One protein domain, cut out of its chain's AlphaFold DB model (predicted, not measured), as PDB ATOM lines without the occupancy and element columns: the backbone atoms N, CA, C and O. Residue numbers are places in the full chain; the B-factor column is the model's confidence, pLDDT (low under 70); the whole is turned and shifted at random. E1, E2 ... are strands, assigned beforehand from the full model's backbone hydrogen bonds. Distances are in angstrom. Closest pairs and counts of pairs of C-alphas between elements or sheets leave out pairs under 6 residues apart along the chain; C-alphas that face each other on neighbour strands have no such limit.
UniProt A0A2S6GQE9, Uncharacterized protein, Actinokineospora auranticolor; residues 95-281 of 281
ATOM      1  N   SER A  95     144.538 162.157 113.172       80.38
ATOM      2  CA  SER A  95     145.695 162.696 112.423       80.38
ATOM      3  C   SER A  95     146.114 161.724 111.310       80.38
ATOM      4  O   SER A  95     145.704 160.562 111.290       80.38
ATOM      5  N   HIS A  96     146.674 162.390 110.247       82.38
ATOM      6  CA  HIS A  96     147.380 161.688 109.148       82.38
ATOM      7  C   HIS A  96     146.393 160.921 108.268       82.38
ATOM      8  O   HIS A  96     146.685 159.810 107.821       82.38
ATOM      9  N   CYS A  97     145.148 161.419 108.324       87.06
ATOM     10  CA  CYS A  97     144.235 160.951 107.255       87.06
ATOM     11  C   CYS A  97     144.638 161.571 105.912       87.06
ATOM     12  O   CYS A  97     144.603 162.789 105.736       87.06
ATOM     13  N   GLY A  98     145.076 160.657 105.010       83.44
ATOM     14  CA  GLY A  98     145.635 161.166 103.731       83.44
ATOM     15  C   GLY A  98     144.629 161.057 102.588       83.44
ATOM     16  O   GLY A  98     144.840 161.665 101.536       83.44
ATOM     17  N   ALA A  99     143.600 160.240 102.865       87.69
ATOM     18  CA  ALA A  99     142.597 160.100 101.783       87.69
ATOM     19  C   ALA A  99     141.192 160.070 102.399       87.69
ATOM     20  O   ALA A  99     140.984 159.556 103.501       87.69
ATOM     21  N   LEU A 100     140.299 160.687 101.605       89.56
ATOM     22  CA  LEU A 100     138.898 160.766 102.079       89.56
ATOM     23  C   LEU A 100     137.953 160.450 100.916       89.56
ATOM     24  O   LEU A 100     138.160 160.898  99.785       89.56
ATOM     25  N   ALA A 101     136.964 159.591 101.335       91.25
ATOM     26  CA  ALA A 101     135.973 159.284 100.280       91.25
ATOM     27  C   ALA A 101     134.603 159.053 100.932       91.25
ATOM     28  O   ALA A 101     134.507 158.625 102.084       91.25
ATOM     29  N   VAL A 102     133.585 159.423 100.121       92.31
ATOM     30  CA  VAL A 102     132.201 159.231 100.606       92.31
ATOM     31  C   VAL A 102     131.483 158.291  99.629       92.31
ATOM     32  O   VAL A 102     131.541 158.469  98.409       92.31
ATOM     33  N   ASP A 103     130.806 157.214 100.286       91.88
ATOM     34  CA  ASP A 103     130.103 156.303  99.352       91.88
ATOM     35  C   ASP A 103     128.636 156.722  99.189       91.88
ATOM     36  O   ASP A 103     128.222 157.784  99.660       91.88
ATOM     37  N   ALA A 104     127.860 155.959  98.425       89.25
ATOM     38  CA  ALA A 104     126.494 156.368  98.006       89.25
ATOM     39  C   ALA A 104     125.556 156.434  99.210       89.25
ATOM     40  O   ALA A 104     124.522 157.104  99.146       89.25
ATOM     41  N   ASP A 105     125.935 155.777 100.257       91.56
ATOM     42  CA  ASP A 105     125.055 155.796 101.451       91.56
ATOM     43  C   ASP A 105     125.532 156.835 102.469       91.56
ATOM     44  O   ASP A 105     125.149 156.777 103.640       91.56
ATOM     45  N   ARG A 106     126.369 157.719 102.040       92.44
ATOM     46  CA  ARG A 106     126.891 158.841 102.846       92.44
ATOM     47  C   ARG A 106     127.791 158.343 103.982       92.44
ATOM     48  O   ARG A 106     127.806 158.922 105.070       92.44
ATOM     49  N   ARG A 107     128.357 157.254 103.692       93.06
ATOM     50  CA  ARG A 107     129.396 156.810 104.649       93.06
ATOM     51  C   ARG A 107     130.741 157.465 104.302       93.06
ATOM     52  O   ARG A 107     131.075 157.658 103.131       93.06
ATOM     53  N   VAL A 108     131.419 157.660 105.420       93.44
ATOM     54  CA  VAL A 108     132.709 158.366 105.238       93.44
ATOM     55  C   VAL A 108     133.842 157.351 105.444       93.44
ATOM     56  O   VAL A 108     133.909 156.662 106.465       93.44
ATOM     57  N   TRP A 109     134.719 157.359 104.381       93.38
ATOM     58  CA  TRP A 109     135.870 156.433 104.461       93.38
ATOM     59  C   TRP A 109     137.163 157.255 104.528       93.38
ATOM     60  O   TRP A 109     137.386 158.166 103.727       93.38
ATOM     61  N   GLY A 110     137.930 156.885 105.514       91.06
ATOM     62  CA  GLY A 110     139.233 157.566 105.663       91.06
ATOM     63  C   GLY A 110     140.397 156.581 105.499       91.06
ATOM     64  O   GLY A 110     140.417 155.513 106.114       91.06
ATOM     65  N   GLY A 111     141.346 156.999 104.651       90.00
ATOM     66  CA  GLY A 111     142.617 156.251 104.562       90.00
ATOM     67  C   GLY A 111     143.721 156.921 105.391       90.00
ATOM     68  O   GLY A 111     143.967 158.121 105.262       90.00
ATOM     69  N   TYR A 112     144.444 155.979 106.120       86.94
ATOM     70  CA  TYR A 112     145.431 156.561 107.054       86.94
ATOM     71  C   TYR A 112     146.826 156.055 106.683       86.94
ATOM     72  O   TYR A 112     146.989 154.944 106.174       86.94
ATOM     73  N   LEU A 113     147.847 156.980 107.034       83.38
ATOM     74  CA  LEU A 113     149.248 156.603 106.747       83.38
ATOM     75  C   LEU A 113     149.930 156.146 108.039       83.38
ATOM     76  O   LEU A 113     149.338 156.193 109.120       83.38
ATOM     77  N   GLY A 114     151.149 155.405 107.890       68.62
ATOM     78  CA  GLY A 114     151.912 154.627 108.900       68.62
ATOM     79  C   GLY A 114     152.225 155.471 110.139       68.62
ATOM     80  O   GLY A 114     152.550 154.911 111.189       68.62
ATOM     81  N   TRP A 115     151.807 156.880 110.213       66.75
ATOM     82  CA  TRP A 115     152.121 157.684 111.421       66.75
ATOM     83  C   TRP A 115     150.831 158.181 112.076       66.75
ATOM     84  O   TRP A 115     150.857 159.137 112.856       66.75
ATOM     85  N   ALA A 116     149.881 157.477 111.632       68.25
ATOM     86  CA  ALA A 116     148.614 157.966 112.234       68.25
ATOM     87  C   ALA A 116     148.597 157.665 113.736       68.25
ATOM     88  O   ALA A 116     149.117 156.643 114.191       68.25
ATOM     89  N   ILE A 117     148.611 158.762 114.515       55.97
ATOM     90  CA  ILE A 117     148.577 158.626 115.985       55.97
ATOM     91  C   ILE A 117     147.149 158.249 116.429       55.97
ATOM     92  O   ILE A 117     146.161 158.819 115.957       55.97
ATOM     93  N   PRO A 118     147.117 157.165 117.163       49.09
ATOM     94  CA  PRO A 118     145.819 156.657 117.634       49.09
ATOM     95  C   PRO A 118     145.058 157.711 118.455       49.09
ATOM     96  O   PRO A 118     145.660 158.489 119.200       49.09
ATOM     97  N   TRP A 119     144.086 158.547 117.833       60.22
ATOM     98  CA  TRP A 119     143.061 159.355 118.508       60.22
ATOM     99  C   TRP A 119     142.443 158.600 119.690       60.22
ATOM    100  O   TRP A 119     142.701 157.410 119.890       60.22
ATOM    101  N   GLU A 120     142.113 159.356 120.759       57.09
ATOM    102  CA  GLU A 120     141.261 158.727 121.797       57.09
ATOM    103  C   GLU A 120     140.263 157.734 121.181       57.09
ATOM    104  O   GLU A 120     139.771 157.929 120.068       57.09
ATOM    105  N   HIS A 121     140.395 156.387 121.368       56.88
ATOM    106  CA  HIS A 121     139.456 155.358 120.873       56.88
ATOM    107  C   HIS A 121     138.045 155.938 120.671       56.88
ATOM    108  O   HIS A 121     137.457 156.518 121.587       56.88
ATOM    109  N   PRO A 122     137.648 155.981 119.418       58.53
ATOM    110  CA  PRO A 122     136.263 156.459 119.267       58.53
ATOM    111  C   PRO A 122     135.267 155.567 120.025       58.53
ATOM    112  O   PRO A 122     135.554 154.403 120.318       58.53
ATOM    113  N   ALA A 123     134.354 156.252 120.607       56.12
ATOM    114  CA  ALA A 123     133.226 155.529 121.241       56.12
ATOM    115  C   ALA A 123     132.689 154.422 120.321       56.12
ATOM    116  O   ALA A 123     132.441 154.640 119.132       56.12
ATOM    117  N   GLY A 124     132.838 152.991 120.832       56.47
ATOM    118  CA  GLY A 124     132.283 151.889 119.999       56.47
ATOM    119  C   GLY A 124     133.395 151.006 119.422       56.47
ATOM    120  O   GLY A 124     133.096 149.996 118.782       56.47
ATOM    121  N   ALA A 125     134.719 151.365 119.752       57.88
ATOM    122  CA  ALA A 125     135.850 150.556 119.250       57.88
ATOM    123  C   ALA A 125     136.168 149.441 120.261       57.88
ATOM    124  O   ALA A 125     136.111 149.644 121.476       57.88
ATOM    125  N   ASP A 126     135.967 147.974 120.001       49.50
ATOM    126  CA  ASP A 126     136.377 146.910 120.965       49.50
ATOM    127  C   ASP A 126     137.747 146.336 120.545       49.50
ATOM    128  O   ASP A 126     138.347 146.784 119.566       49.50
ATOM    129  N   ALA A 127     138.643 145.451 121.487       39.03
ATOM    130  CA  ALA A 127     139.991 144.852 121.616       39.03
ATOM    131  C   ALA A 127     140.322 144.043 120.372       39.03
ATOM    132  O   ALA A 127     141.462 143.600 120.217       39.03
ATOM    133  N   THR A 128     139.775 143.996 119.203       45.22
ATOM    134  CA  THR A 128     140.123 143.513 117.851       45.22
ATOM    135  C   THR A 128     140.158 144.681 116.861       45.22
ATOM    136  O   THR A 128     140.545 144.498 115.706       45.22
ATOM    137  N   GLY A 129     140.152 146.054 117.635       49.72
ATOM    138  CA  GLY A 129     139.526 147.342 117.244       49.72
ATOM    139  C   GLY A 129     138.331 147.697 118.135       49.72
ATOM    140  O   GLY A 129     137.662 148.702 117.884       49.72
ATOM    141  N   ARG A 130     138.412 146.911 119.488       44.78
ATOM    142  CA  ARG A 130     137.861 146.994 120.860       44.78
ATOM    143  C   ARG A 130     138.936 146.614 121.868       44.78
ATOM    144  O   ARG A 130     139.584 145.572 121.756       44.78
ATOM    145  N   THR A 131     140.263 147.218 122.008       50.12
ATOM    146  CA  THR A 131     141.270 147.489 123.051       50.12
ATOM    147  C   THR A 131     142.205 146.286 123.209       50.12
ATOM    148  O   THR A 131     141.765 145.154 123.421       50.12
ATOM    149  N   GLY A 132     143.426 146.266 122.669       40.72
ATOM    150  CA  GLY A 132     144.621 145.614 123.285       40.72
ATOM    151  C   GLY A 132     145.779 145.584 122.283       40.72
ATOM    152  O   GLY A 132     146.745 144.849 122.493       40.72
ATOM    153  N   VAL A 133     145.845 146.519 121.353       42.16
ATOM    154  CA  VAL A 133     147.075 146.604 120.532       42.16
ATOM    155  C   VAL A 133     147.742 147.955 120.822       42.16
ATOM    156  O   VAL A 133     147.077 148.984 120.956       42.16
ATOM    157  N   GLU A 134     148.862 147.968 121.486       44.72
ATOM    158  CA  GLU A 134     149.829 149.039 121.798       44.72
ATOM    159  C   GLU A 134     150.180 149.868 120.558       44.72
ATOM    160  O   GLU A 134     150.437 151.068 120.675       44.72
ATOM    161  N   TYR A 135     149.490 149.381 119.276       50.53
ATOM    162  CA  TYR A 135     149.819 150.184 118.080       50.53
ATOM    163  C   TYR A 135     148.631 150.181 117.113       50.53
ATOM    164  O   TYR A 135     148.086 149.129 116.771       50.53
ATOM    165  N   TRP A 136     147.811 151.270 117.055       60.31
ATOM    166  CA  TRP A 136     146.569 151.480 116.276       60.31
ATOM    167  C   TRP A 136     146.895 152.206 114.967       60.31
ATOM    168  O   TRP A 136     147.212 153.399 114.956       60.31
ATOM    169  N   HIS A 137     147.391 151.430 113.922       73.31
ATOM    170  CA  HIS A 137     147.439 152.052 112.577       73.31
ATOM    171  C   HIS A 137     146.326 151.470 111.694       73.31
ATOM    172  O   HIS A 137     146.457 150.373 111.144       73.31
ATOM    173  N   PRO A 138     145.168 152.281 111.574       75.31
ATOM    174  CA  PRO A 138     143.897 151.719 111.093       75.31
ATOM    175  C   PRO A 138     143.882 151.550 109.569       75.31
ATOM    176  O   PRO A 138     143.055 150.799 109.047       75.31
ATOM    177  N   GLY A 139     144.981 151.809 108.909       84.12
ATOM    178  CA  GLY A 139     144.952 151.754 107.431       84.12
ATOM    179  C   GLY A 139     143.710 152.433 106.848       84.12
ATOM    180  O   GLY A 139     143.825 153.488 106.222       84.12
ATOM    181  N   VAL A 140     142.428 151.828 107.161       88.81
ATOM    182  CA  VAL A 140     141.174 152.405 106.639       88.81
ATOM    183  C   VAL A 140     140.129 152.415 107.762       88.81
ATOM    184  O   VAL A 140     140.011 151.463 108.537       88.81
ATOM    185  N   VAL A 141     139.379 153.511 107.782       87.94
ATOM    186  CA  VAL A 141     138.314 153.572 108.800       87.94
ATOM    187  C   VAL A 141     137.025 154.056 108.135       87.94
ATOM    188  O   VAL A 141     137.049 154.890 107.226       87.94
ATOM    189  N   ARG A 142     135.933 153.498 108.770       90.88
ATOM    190  CA  ARG A 142     134.627 153.960 108.268       90.88
ATOM    191  C   ARG A 142     133.900 154.714 109.389       90.88
ATOM    192  O   ARG A 142     133.817 154.246 110.527       90.88
ATOM    193  N   TRP A 143     133.334 155.881 108.899       90.25
ATOM    194  CA  TRP A 143     132.503 156.707 109.799       90.25
ATOM    195  C   TRP A 143     131.124 156.957 109.176       90.25
ATOM    196  O   TRP A 143     130.905 156.697 107.990       90.25
ATOM    197  N   ASP A 144     130.260 157.407 110.081       89.88
ATOM    198  CA  ASP A 144     129.033 157.936 109.442       89.88
ATOM    199  C   ASP A 144     129.152 159.460 109.300       89.88
ATOM    200  O   ASP A 144     130.189 160.048 109.613       89.88
ATOM    201  N   GLU A 145     128.183 160.077 108.744       88.25
ATOM    202  CA  GLU A 145     128.293 161.514 108.374       88.25
ATOM    203  C   GLU A 145     128.293 162.406 109.618       88.25
ATOM    204  O   GLU A 145     128.555 163.606 109.513       88.25
ATOM    205  N   HIS A 146     128.060 161.756 110.754       88.81
ATOM    206  CA  HIS A 146     128.099 162.566 111.995       88.81
ATOM    207  C   HIS A 146     129.376 162.283 112.788       88.81
ATOM    208  O   HIS A 146     129.522 162.766 113.914       88.81
ATOM    209  N   GLY A 147     130.195 161.480 112.214       85.81
ATOM    210  CA  GLY A 147     131.510 161.268 112.870       85.81
ATOM    211  C   GLY A 147     131.523 160.044 113.777       85.81
ATOM    212  O   GLY A 147     132.453 159.885 114.570       85.81
ATOM    213  N   GLU A 148     130.383 159.286 113.655       85.94
ATOM    214  CA  GLU A 148     130.389 158.046 114.453       85.94
ATOM    215  C   GLU A 148     131.176 156.926 113.753       85.94
ATOM    216  O   GLU A 148     131.003 156.672 112.558       85.94
ATOM    217  N   PHE A 149     131.950 156.227 114.652       83.88
ATOM    218  CA  PHE A 149     132.840 155.153 114.163       83.88
ATOM    219  C   PHE A 149     132.035 153.873 113.902       83.88
ATOM    220  O   PHE A 149     131.193 153.472 114.709       83.88
ATOM    221  N   HIS A 150     132.484 153.209 112.780       84.44
ATOM    222  CA  HIS A 150     131.668 151.985 112.510       84.44
ATOM    223  C   HIS A 150     132.598 150.813 112.195       84.44
ATOM    224  O   HIS A 150     132.262 149.669 112.506       84.44
ATOM    225  N   TRP A 151     133.771 151.115 111.655       84.38
ATOM    226  CA  TRP A 151     134.568 149.962 111.196       84.38
ATOM    227  C   TRP A 151     136.010 150.420 110.949       84.38
ATOM    228  O   TRP A 151     136.263 151.573 110.590       84.38
ATOM    229  N   VAL A 152     137.011 149.401 111.081       82.31
ATOM    230  CA  VAL A 152     138.425 149.750 110.815       82.31
ATOM    231  C   VAL A 152     139.123 148.521 110.223       82.31
ATOM    232  O   VAL A 152     138.821 147.380 110.583       82.31
ATOM    233  N   ALA A 153     140.012 148.947 109.288       78.88
ATOM    234  CA  ALA A 153     140.892 147.877 108.783       78.88
ATOM    235  C   ALA A 153     142.283 148.025 109.410       78.88
ATOM    236  O   ALA A 153     143.094 148.853 108.986       78.88
ATOM    237  N   ALA A 154     142.512 147.372 110.599       70.56
ATOM    238  CA  ALA A 154     143.824 147.529 111.286       70.56
ATOM    239  C   ALA A 154     144.524 146.171 111.385       70.56
ATOM    240  O   ALA A 154     145.736 146.089 111.168       70.56
ATOM    241  N   VAL A 155     143.573 144.999 111.498       59.81
ATOM    242  CA  VAL A 155     144.186 143.664 111.682       59.81
ATOM    243  C   VAL A 155     143.273 142.621 111.035       59.81
ATOM    244  O   VAL A 155     143.421 141.423 111.285       59.81
ATOM    245  N   ASP A 156     142.498 142.936 110.084       50.41
ATOM    246  CA  ASP A 156     141.379 142.063 109.668       50.41
ATOM    247  C   ASP A 156     141.895 140.932 108.769       50.41
ATOM    248  O   ASP A 156     141.293 139.858 108.729       50.41
ATOM    249  N   SER A 157     143.406 140.641 108.845       47.72
ATOM    250  CA  SER A 157     143.817 139.438 108.079       47.72
ATOM    251  C   SER A 157     145.041 138.796 108.729       47.72
ATOM    252  O   SER A 157     145.662 137.908 108.140       47.72
ATOM    253  N   GLY A 158     145.220 138.973 110.192       50.50
ATOM    254  CA  GLY A 158     146.413 138.304 110.773       50.50
ATOM    255  C   GLY A 158     147.714 139.036 110.429       50.50
ATOM    256  O   GLY A 158     148.751 138.744 111.027       50.50
ATOM    257  N   VAL A 159     147.636 140.129 109.481       51.31
ATOM    258  CA  VAL A 159     148.810 140.963 109.159       51.31
ATOM    259  C   VAL A 159     148.382 142.439 109.275       51.31
ATOM    260  O   VAL A 159     147.362 142.854 108.722       51.31
ATOM    261  N   PRO A 160     149.041 143.173 110.085       60.72
ATOM    262  CA  PRO A 160     148.710 144.571 110.401       60.72
ATOM    263  C   PRO A 160     148.704 145.454 109.141       60.72
ATOM    264  O   PRO A 160     149.517 145.266 108.232       60.72
ATOM    265  N   VAL A 161     147.488 146.062 108.850       70.31
ATOM    266  CA  VAL A 161     147.494 147.191 107.886       70.31
ATOM    267  C   VAL A 161     147.979 148.467 108.592       70.31
ATOM    268  O   VAL A 161     147.442 148.871 109.626       70.31
ATOM    269  N   GLY A 162     149.066 148.970 108.018       70.75
ATOM    270  CA  GLY A 162     149.657 150.145 108.701       70.75
ATOM    271  C   GLY A 162     149.470 151.433 107.892       70.75
ATOM    272  O   GLY A 162     149.581 152.527 108.449       70.75
ATOM    273  N   ALA A 163     148.957 151.233 106.567       83.50
ATOM    274  CA  ALA A 163     148.775 152.478 105.790       83.50
ATOM    275  C   ALA A 163     147.828 152.205 104.613       83.50
ATOM    276  O   ALA A 163     147.782 151.096 104.075       83.50
ATOM    277  N   CYS A 164     147.087 153.211 104.347       87.81
ATOM    278  CA  CYS A 164     146.259 153.228 103.124       87.81
ATOM    279  C   CYS A 164     146.825 154.280 102.163       87.81
ATOM    280  O   CYS A 164     146.895 155.467 102.484       87.81
ATOM    281  N   TYR A 165     147.147 153.738 100.958       85.06
ATOM    282  CA  TYR A 165     147.818 154.648 100.004       85.06
ATOM    283  C   TYR A 165     146.814 155.276  99.039       85.06
ATOM    284  O   TYR A 165     147.068 156.360  98.508       85.06
ATOM    285  N   ALA A 166     145.791 154.499  98.818       88.12
ATOM    286  CA  ALA A 166     144.791 155.061  97.881       88.12
ATOM    287  C   ALA A 166     143.396 154.555  98.266       88.12
ATOM    288  O   ALA A 166     143.239 153.450  98.791       88.12
ATOM    289  N   LEU A 167     142.408 155.423  97.974       90.12
ATOM    290  CA  LEU A 167     141.012 155.094  98.331       90.12
ATOM    291  C   LEU A 167     140.068 155.709  97.294       90.12
ATOM    292  O   LEU A 167     140.246 156.852  96.868       90.12
ATOM    293  N   ASP A 168     139.190 154.803  96.906       89.88
ATOM    294  CA  ASP A 168     138.223 155.328  95.922       89.88
ATOM    295  C   ASP A 168     136.846 154.710  96.198       89.88
ATOM    296  O   ASP A 168     136.737 153.587  96.693       89.88
ATOM    297  N   THR A 169     135.847 155.614  95.877       89.94
ATOM    298  CA  THR A 169     134.466 155.088  95.958       89.94
ATOM    299  C   THR A 169     133.767 155.284  94.611       89.94
ATOM    300  O   THR A 169     134.122 156.172  93.832       89.94
ATOM    301  N   GLY A 170     132.887 154.268  94.310       85.44
ATOM    302  CA  GLY A 170     132.093 154.340  93.062       85.44
ATOM    303  C   GLY A 170     130.785 153.546  93.212       85.44
ATOM    304  O   GLY A 170     130.431 153.092  94.303       85.44
ATOM    305  N   PRO A 171     130.026 153.543  92.169       82.88
ATOM    306  CA  PRO A 171     128.711 152.880  92.244       82.88
ATOM    307  C   PRO A 171     128.844 151.389  92.578       82.88
ATOM    308  O   PRO A 171     127.863 150.770  92.999       82.88
ATOM    309  N   HIS A 172     130.051 150.935  92.440       86.88
ATOM    310  CA  HIS A 172     130.136 149.468  92.635       86.88
ATOM    311  C   HIS A 172     130.803 149.141  93.969       86.88
ATOM    312  O   HIS A 172     130.976 147.966  94.301       86.88
ATOM    313  N   GLY A 173     131.170 150.171  94.654       87.88
ATOM    314  CA  GLY A 173     131.700 149.886  96.007       87.88
ATOM    315  C   GLY A 173     132.928 150.763  96.292       87.88
ATOM    316  O   GLY A 173     133.210 151.724  95.572       87.88
ATOM    317  N   VAL A 174     133.482 150.392  97.512       91.62
ATOM    318  CA  VAL A 174     134.685 151.148  97.948       91.62
ATOM    319  C   VAL A 174     135.921 150.252  97.791       91.62
ATOM    320  O   VAL A 174     135.910 149.075  98.162       91.62
ATOM    321  N   ILE A 175     136.967 150.890  97.116       93.19
ATOM    322  CA  ILE A 175     138.218 150.118  96.966       93.19
ATOM    323  C   ILE A 175     139.368 150.902  97.616       93.19
ATOM    324  O   ILE A 175     139.429 152.131  97.536       93.19
ATOM    325  N   ALA A 176     140.126 150.107  98.397       91.44
ATOM    326  CA  ALA A 176     141.298 150.733  99.042       91.44
ATOM    327  C   ALA A 176     142.566 149.931  98.739       91.44
ATOM    328  O   ALA A 176     142.517 148.719  98.517       91.44
ATOM    329  N   VAL A 177     143.659 150.722  98.679       88.62
ATOM    330  CA  VAL A 177     144.968 150.062  98.522       88.62
ATOM    331  C   VAL A 177     145.785 150.330  99.797       88.62
ATOM    332  O   VAL A 177     146.043 151.479 100.162       88.62
ATOM    333  N   THR A 178     146.227 149.146 100.366       86.38
ATOM    334  CA  THR A 178     146.910 149.281 101.664       86.38
ATOM    335  C   THR A 178     148.278 148.606 101.583       86.38
ATOM    336  O   THR A 178     148.674 148.107 100.528       86.38
ATOM    337  N   ASP A 179     149.028 148.749 102.708       80.81
ATOM    338  CA  ASP A 179     150.350 148.084 102.732       80.81
ATOM    339  C   ASP A 179     150.244 146.657 103.279       80.81
ATOM    340  O   ASP A 179     151.253 146.068 103.672       80.81
ATOM    341  N   ALA A 180     149.035 146.125 103.206       76.38
ATOM    342  CA  ALA A 180     148.836 144.733 103.662       76.38
ATOM    343  C   ALA A 180     149.294 143.728 102.601       76.38
ATOM    344  O   ALA A 180     149.753 144.112 101.522       76.38
ATOM    345  N   ASP A 181     149.390 142.429 103.010       73.50
ATOM    346  CA  ASP A 181     149.769 141.365 102.051       73.50
ATOM    347  C   ASP A 181     148.822 141.337 100.845       73.50
ATOM    348  O   ASP A 181     149.283 141.194  99.710       73.50
ATOM    349  N   GLU A 182     147.561 141.555 101.192       80.25
ATOM    350  CA  GLU A 182     146.593 141.789 100.095       80.25
ATOM    351  C   GLU A 182     146.200 143.277 100.048       80.25
ATOM    352  O   GLU A 182     145.232 143.699 100.685       80.25
ATOM    353  N   PRO A 183     146.882 143.928  99.160       81.94
ATOM    354  CA  PRO A 183     146.904 145.392  99.284       81.94
ATOM    355  C   PRO A 183     145.667 146.038  98.636       81.94
ATOM    356  O   PRO A 183     145.348 147.188  98.946       81.94
ATOM    357  N   VAL A 184     144.919 145.246  97.866       89.25
ATOM    358  CA  VAL A 184     143.720 145.878  97.258       89.25
ATOM    359  C   VAL A 184     142.470 145.310  97.949       89.25
ATOM    360  O   VAL A 184     142.149 144.127  97.822       89.25
ATOM    361  N   LEU A 185     141.806 146.242  98.642       90.25
ATOM    362  CA  LEU A 185     140.627 145.801  99.423       90.25
ATOM    363  C   LEU A 185     139.333 146.321  98.789       90.25
ATOM    364  O   LEU A 185     139.228 147.492  98.418       90.25
ATOM    365  N   LEU A 186     138.448 145.377  98.612       92.25
ATOM    366  CA  LEU A 186     137.056 145.802  98.343       92.25
ATOM    367  C   LEU A 186     136.239 145.844  99.642       92.25
ATOM    368  O   LEU A 186     136.200 144.874 100.403       92.25
ATOM    369  N   LEU A 187     135.581 147.040  99.788       91.25
ATOM    370  CA  LEU A 187     134.894 147.249 101.075       91.25
ATOM    371  C   LEU A 187     133.404 147.481 100.839       91.25
ATOM    372  O   LEU A 187     132.990 147.929  99.767       91.25
ATOM    373  N   ASP A 188     132.578 147.079 101.975       88.56
ATOM    374  CA  ASP A 188     131.139 147.420 101.959       88.56
ATOM    375  C   ASP A 188     130.726 147.914 103.350       88.56
ATOM    376  O   ASP A 188     131.572 148.311 104.153       88.56
ATOM    377  N   ALA A 189     129.328 147.901 103.490       83.88
ATOM    378  CA  ALA A 189     128.806 148.525 104.725       83.88
ATOM    379  C   ALA A 189     129.313 147.786 105.975       83.88
ATOM    380  O   ALA A 189     129.360 148.370 107.061       83.88
ATOM    381  N   ARG A 190     129.663 146.558 105.752       82.50
ATOM    382  CA  ARG A 190     130.078 145.785 106.950       82.50
ATOM    383  C   ARG A 190     131.603 145.756 107.076       82.50
ATOM    384  O   ARG A 190     132.135 145.121 107.989       82.50
ATOM    385  N   GLY A 191     132.292 146.412 106.241       83.94
ATOM    386  CA  GLY A 191     133.770 146.374 106.276       83.94
ATOM    387  C   GLY A 191     134.362 145.650 105.065       83.94
ATOM    388  O   GLY A 191     133.914 145.835 103.932       83.94
ATOM    389  N   ARG A 192     135.433 144.847 105.316       87.25
ATOM    390  CA  ARG A 192     136.174 144.223 104.197       87.25
ATOM    391  C   ARG A 192     135.350 143.067 103.618       87.25
ATOM    392  O   ARG A 192     134.874 142.193 104.346       87.25
ATOM    393  N   ARG A 193     135.193 143.173 102.319       86.44
ATOM    394  CA  ARG A 193     134.529 142.042 101.632       86.44
ATOM    395  C   ARG A 193     135.556 141.023 101.132       86.44
ATOM    396  O   ARG A 193     135.362 139.819 101.319       86.44
ATOM    397  N   CYS A 194     136.542 141.582 100.456       85.69
ATOM    398  CA  CYS A 194     137.633 140.694 100.001       85.69
ATOM    399  C   CYS A 194     138.890 141.533  99.762       85.69
ATOM    400  O   CYS A 194     138.848 142.765  99.784       85.69
ATOM    401  N   GLY A 195     140.096 140.808  99.553       84.31
ATOM    402  CA  GLY A 195     141.400 141.467  99.294       84.31
ATOM    403  C   GLY A 195     142.257 140.613  98.356       84.31
ATOM    404  O   GLY A 195     142.250 139.383  98.429       84.31
ATOM    405  N   PHE A 196     142.918 141.386  97.367       86.00
ATOM    406  CA  PHE A 196     143.788 140.685  96.398       86.00
ATOM    407  C   PHE A 196     145.041 141.530  96.150       86.00
ATOM    408  O   PHE A 196     145.228 142.583  96.765       86.00
ATOM    409  N   GLY A 197     145.924 140.836  95.273       73.50
ATOM    410  CA  GLY A 197     147.005 141.677  94.707       73.50
ATOM    411  C   GLY A 197     148.318 141.491  95.471       73.50
ATOM    412  O   GLY A 197     149.103 142.432  95.597       73.50
ATOM    413  N   SER A 198     148.448 140.192  95.950       74.69
ATOM    414  CA  SER A 198     149.767 139.955  96.582       74.69
ATOM    415  C   SER A 198     150.909 140.343  95.635       74.69
ATOM    416  O   SER A 198     150.811 140.188  94.416       74.69
ATOM    417  N   GLY A 199     151.895 141.240  96.253       67.00
ATOM    418  CA  GLY A 199     153.081 141.564  95.416       67.00
ATOM    419  C   GLY A 199     152.973 142.971  94.812       67.00
ATOM    420  O   GLY A 199     153.935 143.442  94.201       67.00
ATOM    421  N   LEU A 200     151.679 143.489  95.005       70.81
ATOM    422  CA  LEU A 200     151.571 144.875  94.510       70.81
ATOM    423  C   LEU A 200     152.268 145.821  95.497       70.81
ATOM    424  O   LEU A 200     152.114 145.699  96.715       70.81
ATOM    425  N   VAL A 201     153.202 146.599  94.992       63.50
ATOM    426  CA  VAL A 201     153.899 147.532  95.908       63.50
ATOM    427  C   VAL A 201     153.691 148.969  95.405       63.50
ATOM    428  O   VAL A 201     153.927 149.281  94.235       63.50
ATOM    429  N   GLY A 202     153.024 149.887  96.322       63.19
ATOM    430  CA  GLY A 202     153.245 151.335  96.061       63.19
ATOM    431  C   GLY A 202     152.150 151.925  95.166       63.19
ATOM    432  O   GLY A 202     152.414 152.874  94.426       63.19
ATOM    433  N   PRO A 203     150.913 151.204  95.053       71.81
ATOM    434  CA  PRO A 203     149.955 151.907  94.184       71.81
ATOM    435  C   PRO A 203     149.601 153.297  94.732       71.81
ATOM    436  O   PRO A 203     149.531 153.501  95.947       71.81
ATOM    437  N   SER A 204     149.496 154.222  93.780       76.88
ATOM    438  CA  SER A 204     149.237 155.620  94.195       76.88
ATOM    439  C   SER A 204     147.792 156.025  93.890       76.88
ATOM    440  O   SER A 204     147.327 157.053  94.385       76.88
ATOM    441  N   ALA A 205     147.117 155.089  93.159       82.44
ATOM    442  CA  ALA A 205     145.696 155.393  92.863       82.44
ATOM    443  C   ALA A 205     144.973 154.085  92.504       82.44
ATOM    444  O   ALA A 205     145.593 153.110  92.074       82.44
ATOM    445  N   VAL A 206     143.633 154.178  92.716       87.50
ATOM    446  CA  VAL A 206     142.875 152.946  92.406       87.50
ATOM    447  C   VAL A 206     141.476 153.346  91.939       87.50
ATOM    448  O   VAL A 206     140.942 154.383  92.340       87.50
ATOM    449  N   ALA A 207     140.982 152.518  90.952       89.00
ATOM    450  CA  ALA A 207     139.571 152.623  90.540       89.00
ATOM    451  C   ALA A 207     138.957 151.225  90.399       89.00
ATOM    452  O   ALA A 207     139.665 150.235  90.195       89.00
ATOM    453  N   TYR A 208     137.591 151.251  90.518       89.81
ATOM    454  CA  TYR A 208     136.902 149.943  90.477       89.81
ATOM    455  C   TYR A 208     135.631 150.067  89.636       89.81
ATOM    456  O   TYR A 208     134.806 150.960  89.849       89.81
ATOM    457  N   ASP A 209     135.541 149.148  88.691       88.81
ATOM    458  CA  ASP A 209     134.369 149.270  87.793       88.81
ATOM    459  C   ASP A 209     133.354 148.150  88.064       88.81
ATOM    460  O   ASP A 209     132.455 147.920  87.253       88.81
ATOM    461  N   GLY A 210     133.452 147.453  89.241       91.06
ATOM    462  CA  GLY A 210     132.459 146.392  89.581       91.06
ATOM    463  C   GLY A 210     133.050 144.995  89.432       91.06
ATOM    464  O   GLY A 210     132.549 144.051  90.048       91.06
ATOM    465  N   ARG A 211     134.035 144.989  88.628       94.38
ATOM    466  CA  ARG A 211     134.661 143.651  88.474       94.38
ATOM    467  C   ARG A 211     136.186 143.776  88.563       94.38
ATOM    468  O   ARG A 211     136.830 142.945  89.204       94.38
ATOM    469  N   THR A 212     136.674 144.850  88.035       93.44
ATOM    470  CA  THR A 212     138.140 144.951  87.941       93.44
ATOM    471  C   THR A 212     138.602 146.195  88.718       93.44
ATOM    472  O   THR A 212     138.000 147.267  88.626       93.44
ATOM    473  N   ALA A 213     139.694 145.878  89.534       91.81
ATOM    474  CA  ALA A 213     140.373 147.035  90.141       91.81
ATOM    475  C   ALA A 213     141.574 147.450  89.282       91.81
ATOM    476  O   ALA A 213     142.388 146.619  88.875       91.81
ATOM    477  N   THR A 214     141.569 148.768  88.999       90.88
ATOM    478  CA  THR A 214     142.705 149.314  88.231       90.88
ATOM    479  C   THR A 214     143.583 150.164  89.160       90.88
ATOM    480  O   THR A 214     143.125 151.143  89.753       90.88
ATOM    481  N   CYS A 215     144.779 149.726  89.229       86.75
ATOM    482  CA  CYS A 215     145.709 150.405  90.156       86.75
ATOM    483  C   CYS A 215     146.833 151.056  89.338       86.75
ATOM    484  O   CYS A 215     147.324 150.486  88.363       86.75
ATOM    485  N   VAL A 216     147.067 152.282  89.736       83.00
ATOM    486  CA  VAL A 216     148.215 152.962  89.099       83.00
ATOM    487  C   VAL A 216     149.292 153.228  90.161       83.00
ATOM    488  O   VAL A 216     148.999 153.671  91.274       83.00
ATOM    489  N   GLY A 217     150.570 152.865  89.727       73.12
ATOM    490  CA  GLY A 217     151.678 153.172  90.664       73.12
ATOM    491  C   GLY A 217     153.026 152.991  89.975       73.12
ATOM    492  O   GLY A 217     153.103 152.773  88.764       73.12
ATOM    493  N   ARG A 218     154.012 153.474  90.645       65.75
ATOM    494  CA  ARG A 218     155.381 153.314  90.099       65.75
ATOM    495  C   ARG A 218     155.924 151.921  90.438       65.75
ATOM    496  O   ARG A 218     155.999 151.529  91.605       65.75
ATOM    497  N   TYR A 219     155.630 150.915  89.300       53.78
ATOM    498  CA  TYR A 219     156.094 149.555  89.660       53.78
ATOM    499  C   TYR A 219     157.188 149.125  88.681       53.78
ATOM    500  O   TYR A 219     157.215 149.548  87.523       53.78
ATOM    501  N   LYS A 220     158.309 148.411  89.203       42.19
ATOM    502  CA  LYS A 220     158.814 147.261  88.410       42.19
ATOM    503  C   LYS A 220     158.750 145.980  89.249       42.19
ATOM    504  O   LYS A 220     158.981 145.997  90.460       42.19
ATOM    505  N   PRO A 221     158.185 144.696  88.833       41.81
ATOM    506  CA  PRO A 221     158.480 143.465  89.583       41.81
ATOM    507  C   PRO A 221     159.989 143.290  89.822       41.81
ATOM    508  O   PRO A 221     160.800 143.460  88.908       41.81
ATOM    509  N   VAL A 222     160.592 143.761  90.943       40.88
ATOM    510  CA  VAL A 222     162.045 143.486  91.061       40.88
ATOM    511  C   VAL A 222     162.225 142.287  92.004       40.88
ATOM    512  O   VAL A 222     161.472 142.108  92.965       40.88
ATOM    513  N   PRO A 223     163.029 141.222  91.644       41.09
ATOM    514  CA  PRO A 223     163.490 140.167  92.559       41.09
ATOM    515  C   PRO A 223     164.080 140.753  93.854       41.09
ATOM    516  O   PRO A 223     164.508 141.910  93.887       41.09
ATOM    517  N   ARG A 224     163.752 140.225  94.948       38.91
ATOM    518  CA  ARG A 224     164.215 140.591  96.303       38.91
ATOM    519  C   ARG A 224     165.644 141.155  96.272       38.91
ATOM    520  O   ARG A 224     166.545 140.583  95.656       38.91
ATOM    521  N   GLY A 225     165.870 142.635  96.653       38.44
ATOM    522  CA  GLY A 225     167.236 143.147  96.954       38.44
ATOM    523  C   GLY A 225     167.671 144.202  95.932       38.44
ATOM    524  O   GLY A 225     168.777 144.734  96.046       38.44
ATOM    525  N   GLU A 226     166.836 144.721  94.988       36.97
ATOM    526  CA  GLU A 226     167.304 145.773  94.049       36.97
ATOM    527  C   GLU A 226     166.438 147.029  94.220       36.97
ATOM    528  O   GLU A 226     165.278 146.955  94.630       36.97
ATOM    529  N   LYS A 227     167.259 148.209  94.162       36.56
ATOM    530  CA  LYS A 227     166.674 149.558  94.339       36.56
ATOM    531  C   LYS A 227     165.770 149.911  93.149       36.56
ATOM    532  O   LYS A 227     166.055 149.560  92.003       36.56
ATOM    533  N   ARG A 228     164.574 150.470  93.436       45.56
ATOM    534  CA  ARG A 228     163.217 150.788  92.948       45.56
ATOM    535  C   ARG A 228     163.272 152.004  92.019       45.56
ATOM    536  O   ARG A 228     163.772 153.069  92.386       45.56
ATOM    537  N   ARG A 229     163.493 151.842  90.702       44.69
ATOM    538  CA  ARG A 229     163.196 153.067  89.909       44.69
ATOM    539  C   ARG A 229     162.103 152.760  88.886       44.69
ATOM    540  O   ARG A 229     162.158 151.761  88.166       44.69
ATOM    541  N   GLY A 230     160.681 153.152  89.150       51.56
ATOM    542  CA  GLY A 230     159.695 152.471  88.264       51.56
ATOM    543  C   GLY A 230     158.799 153.499  87.562       51.56
ATOM    544  O   GLY A 230     158.836 154.694  87.865       51.56
ATOM    545  N   HIS A 231     158.594 153.348  86.144       53.41
ATOM    546  CA  HIS A 231     157.533 153.791  85.215       53.41
ATOM    547  C   HIS A 231     156.136 153.590  85.816       53.41
ATOM    548  O   HIS A 231     155.952 152.801  86.746       53.41
ATOM    549  N   ASP A 232     155.193 154.636  85.674       65.12
ATOM    550  CA  ASP A 232     153.766 154.503  86.069       65.12
ATOM    551  C   ASP A 232     153.133 153.252  85.437       65.12
ATOM    552  O   ASP A 232     153.119 153.089  84.215       65.12
ATOM    553  N   VAL A 233     153.040 152.070  86.202       74.19
ATOM    554  CA  VAL A 233     152.404 150.830  85.714       74.19
ATOM    555  C   VAL A 233     150.931 150.801  86.157       74.19
ATOM    556  O   VAL A 233     150.576 151.311  87.223       74.19
ATOM    557  N   VAL A 234     150.176 150.371  85.159       82.38
ATOM    558  CA  VAL A 234     148.761 150.081  85.492       82.38
ATOM    559  C   VAL A 234     148.571 148.566  85.657       82.38
ATOM    560  O   VAL A 234     149.033 147.769  84.836       82.38
ATOM    561  N   THR A 235     148.121 148.289  86.832       85.50
ATOM    562  CA  THR A 235     147.762 146.875  87.081       85.50
ATOM    563  C   THR A 235     146.244 146.733  87.253       85.50
ATOM    564  O   THR A 235     145.601 147.529  87.941       85.50
ATOM    565  N   ARG A 236     145.749 145.668  86.518       90.00
ATOM    566  CA  ARG A 236     144.298 145.419  86.659       90.00
ATOM    567  C   ARG A 236     144.085 144.031  87.273       90.00
ATOM    568  O   ARG A 236     144.690 143.045  86.849       90.00
ATOM    569  N   LEU A 237     143.280 144.092  88.287       90.56
ATOM    570  CA  LEU A 237     142.996 142.826  88.994       90.56
ATOM    571  C   LEU A 237     141.503 142.497  88.916       90.56
ATOM    572  O   LEU A 237     140.647 143.373  89.058       90.56
ATOM    573  N   ASP A 238     141.290 141.209  88.650       92.38
ATOM    574  CA  ASP A 238     139.895 140.737  88.738       92.38
ATOM    575  C   ASP A 238     139.520 140.533  90.217       92.38
ATOM    576  O   ASP A 238     140.112 139.709  90.916       92.38
ATOM    577  N   MET A 239     138.490 141.238  90.599       91.75
ATOM    578  CA  MET A 239     138.200 141.267  92.057       91.75
ATOM    579  C   MET A 239     137.290 140.101  92.453       91.75
ATOM    580  O   MET A 239     136.956 139.952  93.630       91.75
ATOM    581  N   VAL A 240     136.949 139.272  91.456       91.56
ATOM    582  CA  VAL A 240     136.208 138.034  91.801       91.56
ATOM    583  C   VAL A 240     137.192 136.873  91.993       91.56
ATOM    584  O   VAL A 240     137.104 136.157  92.994       91.56
ATOM    585  N   THR A 241     138.181 136.863  91.138       90.44
ATOM    586  CA  THR A 241     139.060 135.674  91.209       90.44
ATOM    587  C   THR A 241     140.380 136.055  91.887       90.44
ATOM    588  O   THR A 241     141.117 135.172  92.329       90.44
ATOM    589  N   GLY A 242     140.670 137.361  91.882       86.62
ATOM    590  CA  GLY A 242     141.969 137.824  92.417       86.62
ATOM    591  C   GLY A 242     143.099 137.737  91.397       86.62
ATOM    592  O   GLY A 242     144.252 138.000  91.741       86.62
ATOM    593  N   ASP A 243     142.754 137.345  90.192       87.88
ATOM    594  CA  ASP A 243     143.802 137.138  89.171       87.88
ATOM    595  C   ASP A 243     144.209 138.487  88.553       87.88
ATOM    596  O   ASP A 243     143.397 139.408  88.438       87.88
ATOM    597  N   LEU A 244     145.537 138.452  88.263       86.81
ATOM    598  CA  LEU A 244     146.033 139.597  87.470       86.81
ATOM    599  C   LEU A 244     145.516 139.519  86.026       86.81
ATOM    600  O   LEU A 244     145.716 138.521  85.329       86.81
ATOM    601  N   VAL A 245     144.807 140.614  85.689       87.94
ATOM    602  CA  VAL A 245     144.172 140.596  84.338       87.94
ATOM    603  C   VAL A 245     145.127 141.250  83.336       87.94
ATOM    604  O   VAL A 245     145.299 140.735  82.229       87.94
ATOM    605  N   GLU A 246     145.743 142.341  83.827       84.69
ATOM    606  CA  GLU A 246     146.571 143.078  82.852       84.69
ATOM    607  C   GLU A 246     147.576 143.960  83.606       84.69
ATOM    608  O   GLU A 246     147.302 144.439  84.709       84.69
ATOM    609  N   VAL A 247     148.762 144.012  82.954       83.69
ATOM    610  CA  VAL A 247     149.764 144.988  83.428       83.69
ATOM    611  C   VAL A 247     150.305 145.757  82.220       83.69
ATOM    612  O   VAL A 247     150.574 145.183  81.163       83.69
ATOM    613  N   GLY A 248     150.299 147.087  82.448       79.75
ATOM    614  CA  GLY A 248     150.820 147.869  81.306       79.75
ATOM    615  C   GLY A 248     151.385 149.210  81.796       79.75
ATOM    616  O   GLY A 248     151.428 149.487  82.997       79.75
ATOM    617  N   ALA A 249     151.969 149.911  80.779       77.81
ATOM    618  CA  ALA A 249     152.504 151.253  81.120       77.81
ATOM    619  C   ALA A 249     151.469 152.338  80.772       77.81
ATOM    620  O   ALA A 249     150.640 152.167  79.875       77.81
ATOM    621  N   LEU A 250     151.567 153.354  81.667       74.88
ATOM    622  CA  LEU A 250     150.732 154.518  81.302       74.88
ATOM    623  C   LEU A 250     151.449 155.336  80.219       74.88
ATOM    624  O   LEU A 250     152.631 155.665  80.344       74.88
ATOM    625  N   VAL A 251     150.685 155.532  79.109       76.19
ATOM    626  CA  VAL A 251     151.317 156.318  78.016       76.19
ATOM    627  C   VAL A 251     150.338 157.428  77.606       76.19
ATOM    628  O   VAL A 251     149.153 157.394  77.948       76.19
ATOM    629  N   MET A 252     150.855 158.546  77.042       79.19
ATOM    630  CA  MET A 252     149.966 159.555  76.420       79.19
ATOM    631  C   MET A 252     149.156 158.944  75.270       79.19
ATOM    632  O   MET A 252     149.506 157.890  74.735       79.19
ATOM    633  N   PRO A 253     147.992 159.555  74.922       74.06
ATOM    634  CA  PRO A 253     147.150 159.008  73.836       74.06
ATOM    635  C   PRO A 253     147.955 158.779  72.556       74.06
ATOM    636  O   PRO A 253     147.622 157.876  71.784       74.06
ATOM    637  N   ASP A 254     148.958 159.596  72.422       79.19
ATOM    638  CA  ASP A 254     149.748 159.408  71.182       79.19
ATOM    639  C   ASP A 254     150.779 158.286  71.347       79.19
ATOM    640  O   ASP A 254     151.597 158.064  70.452       79.19
ATOM    641  N   GLY A 255     150.716 157.648  72.536       76.81
ATOM    642  CA  GLY A 255     151.573 156.452  72.709       76.81
ATOM    643  C   GLY A 255     152.919 156.855  73.334       76.81
ATOM    644  O   GLY A 255     153.731 155.980  73.645       76.81
ATOM    645  N   GLY A 256     153.165 158.110  73.405       75.38
ATOM    646  CA  GLY A 256     154.416 158.596  74.016       75.38
ATOM    647  C   GLY A 256     154.415 158.464  75.545       75.38
ATOM    648  O   GLY A 256     153.404 158.116  76.160       75.38
ATOM    649  N   PRO A 257     155.593 158.550  76.134       73.62
ATOM    650  CA  PRO A 257     155.676 158.434  77.597       73.62
ATOM    651  C   PRO A 257     154.917 159.573  78.303       73.62
ATOM    652  O   PRO A 257     154.766 160.667  77.753       73.62
ATOM    653  N   VAL A 258     154.390 159.173  79.528       70.00
ATOM    654  CA  VAL A 258     153.727 160.223  80.337       70.00
ATOM    655  C   VAL A 258     154.802 161.186  80.864       70.00
ATOM    656  O   VAL A 258     155.812 160.769  81.434       70.00
ATOM    657  N   PRO A 259     154.705 162.456  80.449       65.56
ATOM    658  CA  PRO A 259     155.725 163.399  80.932       65.56
ATOM    659  C   PRO A 259     155.841 163.375  82.466       65.56
ATOM    660  O   PRO A 259     154.917 162.950  83.164       65.56
ATOM    661  N   GLU A 260     157.102 163.464  82.881       60.28
ATOM    662  CA  GLU A 260     157.272 163.599  84.348       60.28
ATOM    663  C   GLU A 260     156.404 164.743  84.899       60.28
ATOM    664  O   GLU A 260     156.442 165.872  84.404       60.28
ATOM    665  N   LEU A 261     155.322 164.248  85.565       54.81
ATOM    666  CA  LEU A 261     154.489 165.337  86.144       54.81
ATOM    667  C   LEU A 261     155.057 165.751  87.503       54.81
ATOM    668  O   LEU A 261     155.474 164.913  88.306       54.81
ATOM    669  N   ARG A 262     155.848 166.815  87.562       42.38
ATOM    670  CA  ARG A 262     156.325 167.298  88.881       42.38
ATOM    671  C   ARG A 262     155.144 167.527  89.834       42.38
ATOM    672  O   ARG A 262     154.129 168.122  89.466       42.38
ATOM    673  N   ARG A 263     154.926 166.470  90.745       41.75
ATOM    674  CA  ARG A 263     153.917 166.628  91.820       41.75
ATOM    675  C   ARG A 263     154.176 167.904  92.625       41.75
ATOM    676  O   ARG A 263     155.224 168.064  93.253       41.75
ATOM    677  N   ASP A 264     154.213 169.109  91.990       34.09
ATOM    678  CA  ASP A 264     154.266 170.234  92.955       34.09
ATOM    679  C   ASP A 264     153.022 170.239  93.850       34.09
ATOM    680  O   ASP A 264     151.900 170.016  93.389       34.09
ATOM    681  N   TYR A 265     153.033 169.401  94.951       30.31
ATOM    682  CA  TYR A 265     151.969 169.463  95.979       30.31
ATOM    683  C   TYR A 265     151.099 170.710  95.807       30.31
ATOM    684  O   TYR A 265     151.601 171.831  95.683       30.31
ATOM    685  N   GLY A 266     150.018 170.666  94.855       32.81
ATOM    686  CA  GLY A 266     149.018 171.763  94.934       32.81
ATOM    687  C   GLY A 266     148.648 172.271  93.534       32.81
ATOM    688  O   GLY A 266     147.717 173.069  93.403       32.81
ATOM    689  N   ARG A 267     149.270 171.698  92.379       37.09
ATOM    690  CA  ARG A 267     148.820 172.187  91.052       37.09
ATOM    691  C   ARG A 267     148.204 171.031  90.262       37.09
ATOM    692  O   ARG A 267     148.773 169.941  90.173       37.09
ATOM    693  N   GLY A 268     146.947 170.665  90.561       37.97
ATOM    694  CA  GLY A 268     146.151 169.595  89.911       37.97
ATOM    695  C   GLY A 268     146.255 169.632  88.384       37.97
ATOM    696  O   GLY A 268     145.998 170.659  87.752       37.97
ATOM    697  N   THR A 269     147.367 169.083  87.734       42.72
ATOM    698  CA  THR A 269     147.341 168.873  86.268       42.72
ATOM    699  C   THR A 269     146.580 167.576  85.953       42.72
ATOM    700  O   THR A 269     146.691 166.578  86.669       42.72
ATOM    701  N   THR A 270     145.359 167.829  85.285       48.56
ATOM    702  CA  THR A 270     144.645 166.641  84.765       48.56
ATOM    703  C   THR A 270     145.277 166.197  83.435       48.56
ATOM    704  O   THR A 270     145.510 167.007  82.534       48.56
ATOM    705  N   VAL A 271     145.920 165.038  83.464       51.84
ATOM    706  CA  VAL A 271     146.468 164.483  82.203       51.84
ATOM    707  C   VAL A 271     145.643 163.246  81.822       51.84
ATOM    708  O   VAL A 271     145.215 162.471  82.681       51.84
ATOM    709  N   THR A 272     145.155 163.320  80.559       53.84
ATOM    710  CA  THR A 272     144.492 162.114  80.020       53.84
ATOM    711  C   THR A 272     145.545 161.089  79.567       53.84
ATOM    712  O   THR A 272     146.492 161.419  78.849       53.84
ATOM    713  N   VAL A 273     145.436 159.910  80.136       61.47
ATOM    714  CA  VAL A 273     146.427 158.874  79.753       61.47
ATOM    715  C   VAL A 273     145.659 157.608  79.351       61.47
ATOM    716  O   VAL A 273     144.462 157.478  79.618       61.47
ATOM    717  N   VAL A 274     146.257 156.833  78.366       61.22
ATOM    718  CA  VAL A 274     145.661 155.536  77.968       61.22
ATOM    719  C   VAL A 274     146.643 154.412  78.314       61.22
ATOM    720  O   VAL A 274     147.820 154.655  78.595       61.22
ATOM    721  N   LEU A 275     145.953 153.189  78.351       64.38
ATOM    722  CA  LEU A 275     146.828 152.005  78.533       64.38
ATOM    723  C   LEU A 275     147.410 151.568  77.183       64.38
ATOM    724  O   LEU A 275     146.691 151.426  76.192       64.38
ATOM    725  N   GLY A 276     148.738 151.559  77.154       58.53
ATOM    726  CA  GLY A 276     149.300 151.126  75.845       58.53
ATOM    727  C   GLY A 276     150.788 150.793  75.995       58.53
ATOM    728  O   GLY A 276     151.327 150.742  77.102       58.53
ATOM    729  N   ARG A 277     151.381 150.237  74.863       58.84
ATOM    730  CA  ARG A 277     152.834 149.959  74.802       58.84
ATOM    731  C   ARG A 277     153.582 151.208  74.305       58.84
ATOM    732  O   ARG A 277     153.128 151.906  73.396       58.84
ATOM    733  N   PRO A 278     154.564 151.655  75.069       55.38
ATOM    734  CA  PRO A 278     155.269 152.853  74.581       55.38
ATOM    735  C   PRO A 278     155.837 152.647  73.171       55.38
ATOM    736  O   PRO A 278     156.156 151.523  72.775       55.38
ATOM    737  N   ARG A 279     155.649 153.700  72.264       52.59
ATOM    738  CA  ARG A 279     156.295 153.617  70.938       52.59
ATOM    739  C   ARG A 279     157.821 153.624  71.099       52.59
ATOM    740  O   ARG A 279     158.367 154.297  71.977       52.59
ATOM    741  N   ARG A 280     158.451 152.477  70.692       49.62
ATOM    742  CA  ARG A 280     159.931 152.417  70.755       49.62
ATOM    743  C   ARG A 280     160.556 153.630  70.056       49.62
ATOM    744  O   ARG A 280     160.107 154.058  68.991       49.62
ATOM    745  N   ALA A 281     161.028 154.644  70.861       47.88
ATOM    746  CA  ALA A 281     161.835 155.713  70.225       47.88
ATOM    747  C   ALA A 281     162.851 155.119  69.235       47.88
ATOM    748  O   ALA A 281     163.375 154.021  69.439       47.88
TER     749      ALA A 281
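AT A GLANCE: This is residues 95 to 281 of the 281 residues of an uncharacterized protein of Actinokineospora auranticolor (UniProt A0A2S6GQE9). Three antiparallel sheets stand in a stack like three blades, E1 to E4, then E5 to E8, then E9 to E13, with the sheet E5 to E8 in the middle. The blades come nearest where their first strands E1, E5 and E9 lie side by side and spread apart toward E4, E8 and E11; the last sheet is curled like part of a barrel, and the loop 262 to 268 sticks out. The 187 printed residues, with no named helix, hold thirteen strands, E1 to E13 in order, and each sheet's order follows the chain. The class is all strand, though under half of the residues, 77, are in named elements. The whole is compact, with a radius of gyration of the C-alphas of 17.4 A, and spans 58 by 38 by 36 A.

IN THESE COORDINATES: E1, residues 97 to 102, begins at C-alpha 97 (144.235, 160.951, 107.255). E2 is 108 to 112, E3 140 to 143 and E4 149 to 153. E5 is 164 to 170, 17.4 A long, beginning at C-alpha 164 (146.259, 153.228, 103.124); E6 is 173 to 178, E7 184 to 188 and E8 191 to 196. E9 is 203 to 208, E10 212 to 219, 18.6 A long, E11 231 to 238, 22.2 A, and E12 244 to 251, 19.9 A. E13, 274 to 276, ends at C-alpha 276 (149.300, 151.126, 75.845).

HOW THE PARTS SIT: Each sheet is a meander, each strand the antiparallel neighbour of the one before. In the first, N 101 and O 109 of the hairpin E1 and E2 are 2.8 A apart, within hydrogen-bond range. The stack of sheets, face to face in turn, continues with E5 to E8: the closest C-alphas of E1 and E5, Ala 101 and Thr 169, are 6.2 A apart, and the strands of the two sheets stand at 4 degrees. In the hairpin E5 and E6, N 168 and O 175 are 2.8 A apart. The closest C-alphas of E5 and E9, Ala 166 and Ala 205, are 5.1 A apart, and here the sheets' strands stand at 44 degrees. In the hairpin E10 and E11, N 215 and O 235 are 2.7 A apart; E10 bends by 54 degrees at residue 216. E12 and E13 form a hairpin with N 251 and O 274 3.0 A apart. E1 and E9 are apart.

THE WHOLE: The C-alphas farthest apart, of Ala 123 and Ala 281, are 58.5 A apart, and the outline is only just elongated. The printed part has no cut. The links E2 to E3, E10 to E11 and E12 to E13 are long. Mean pLDDT of the printed part is 72.3, with residues 114 to 136, 218 to 232 and 259 to 281 among those under 70.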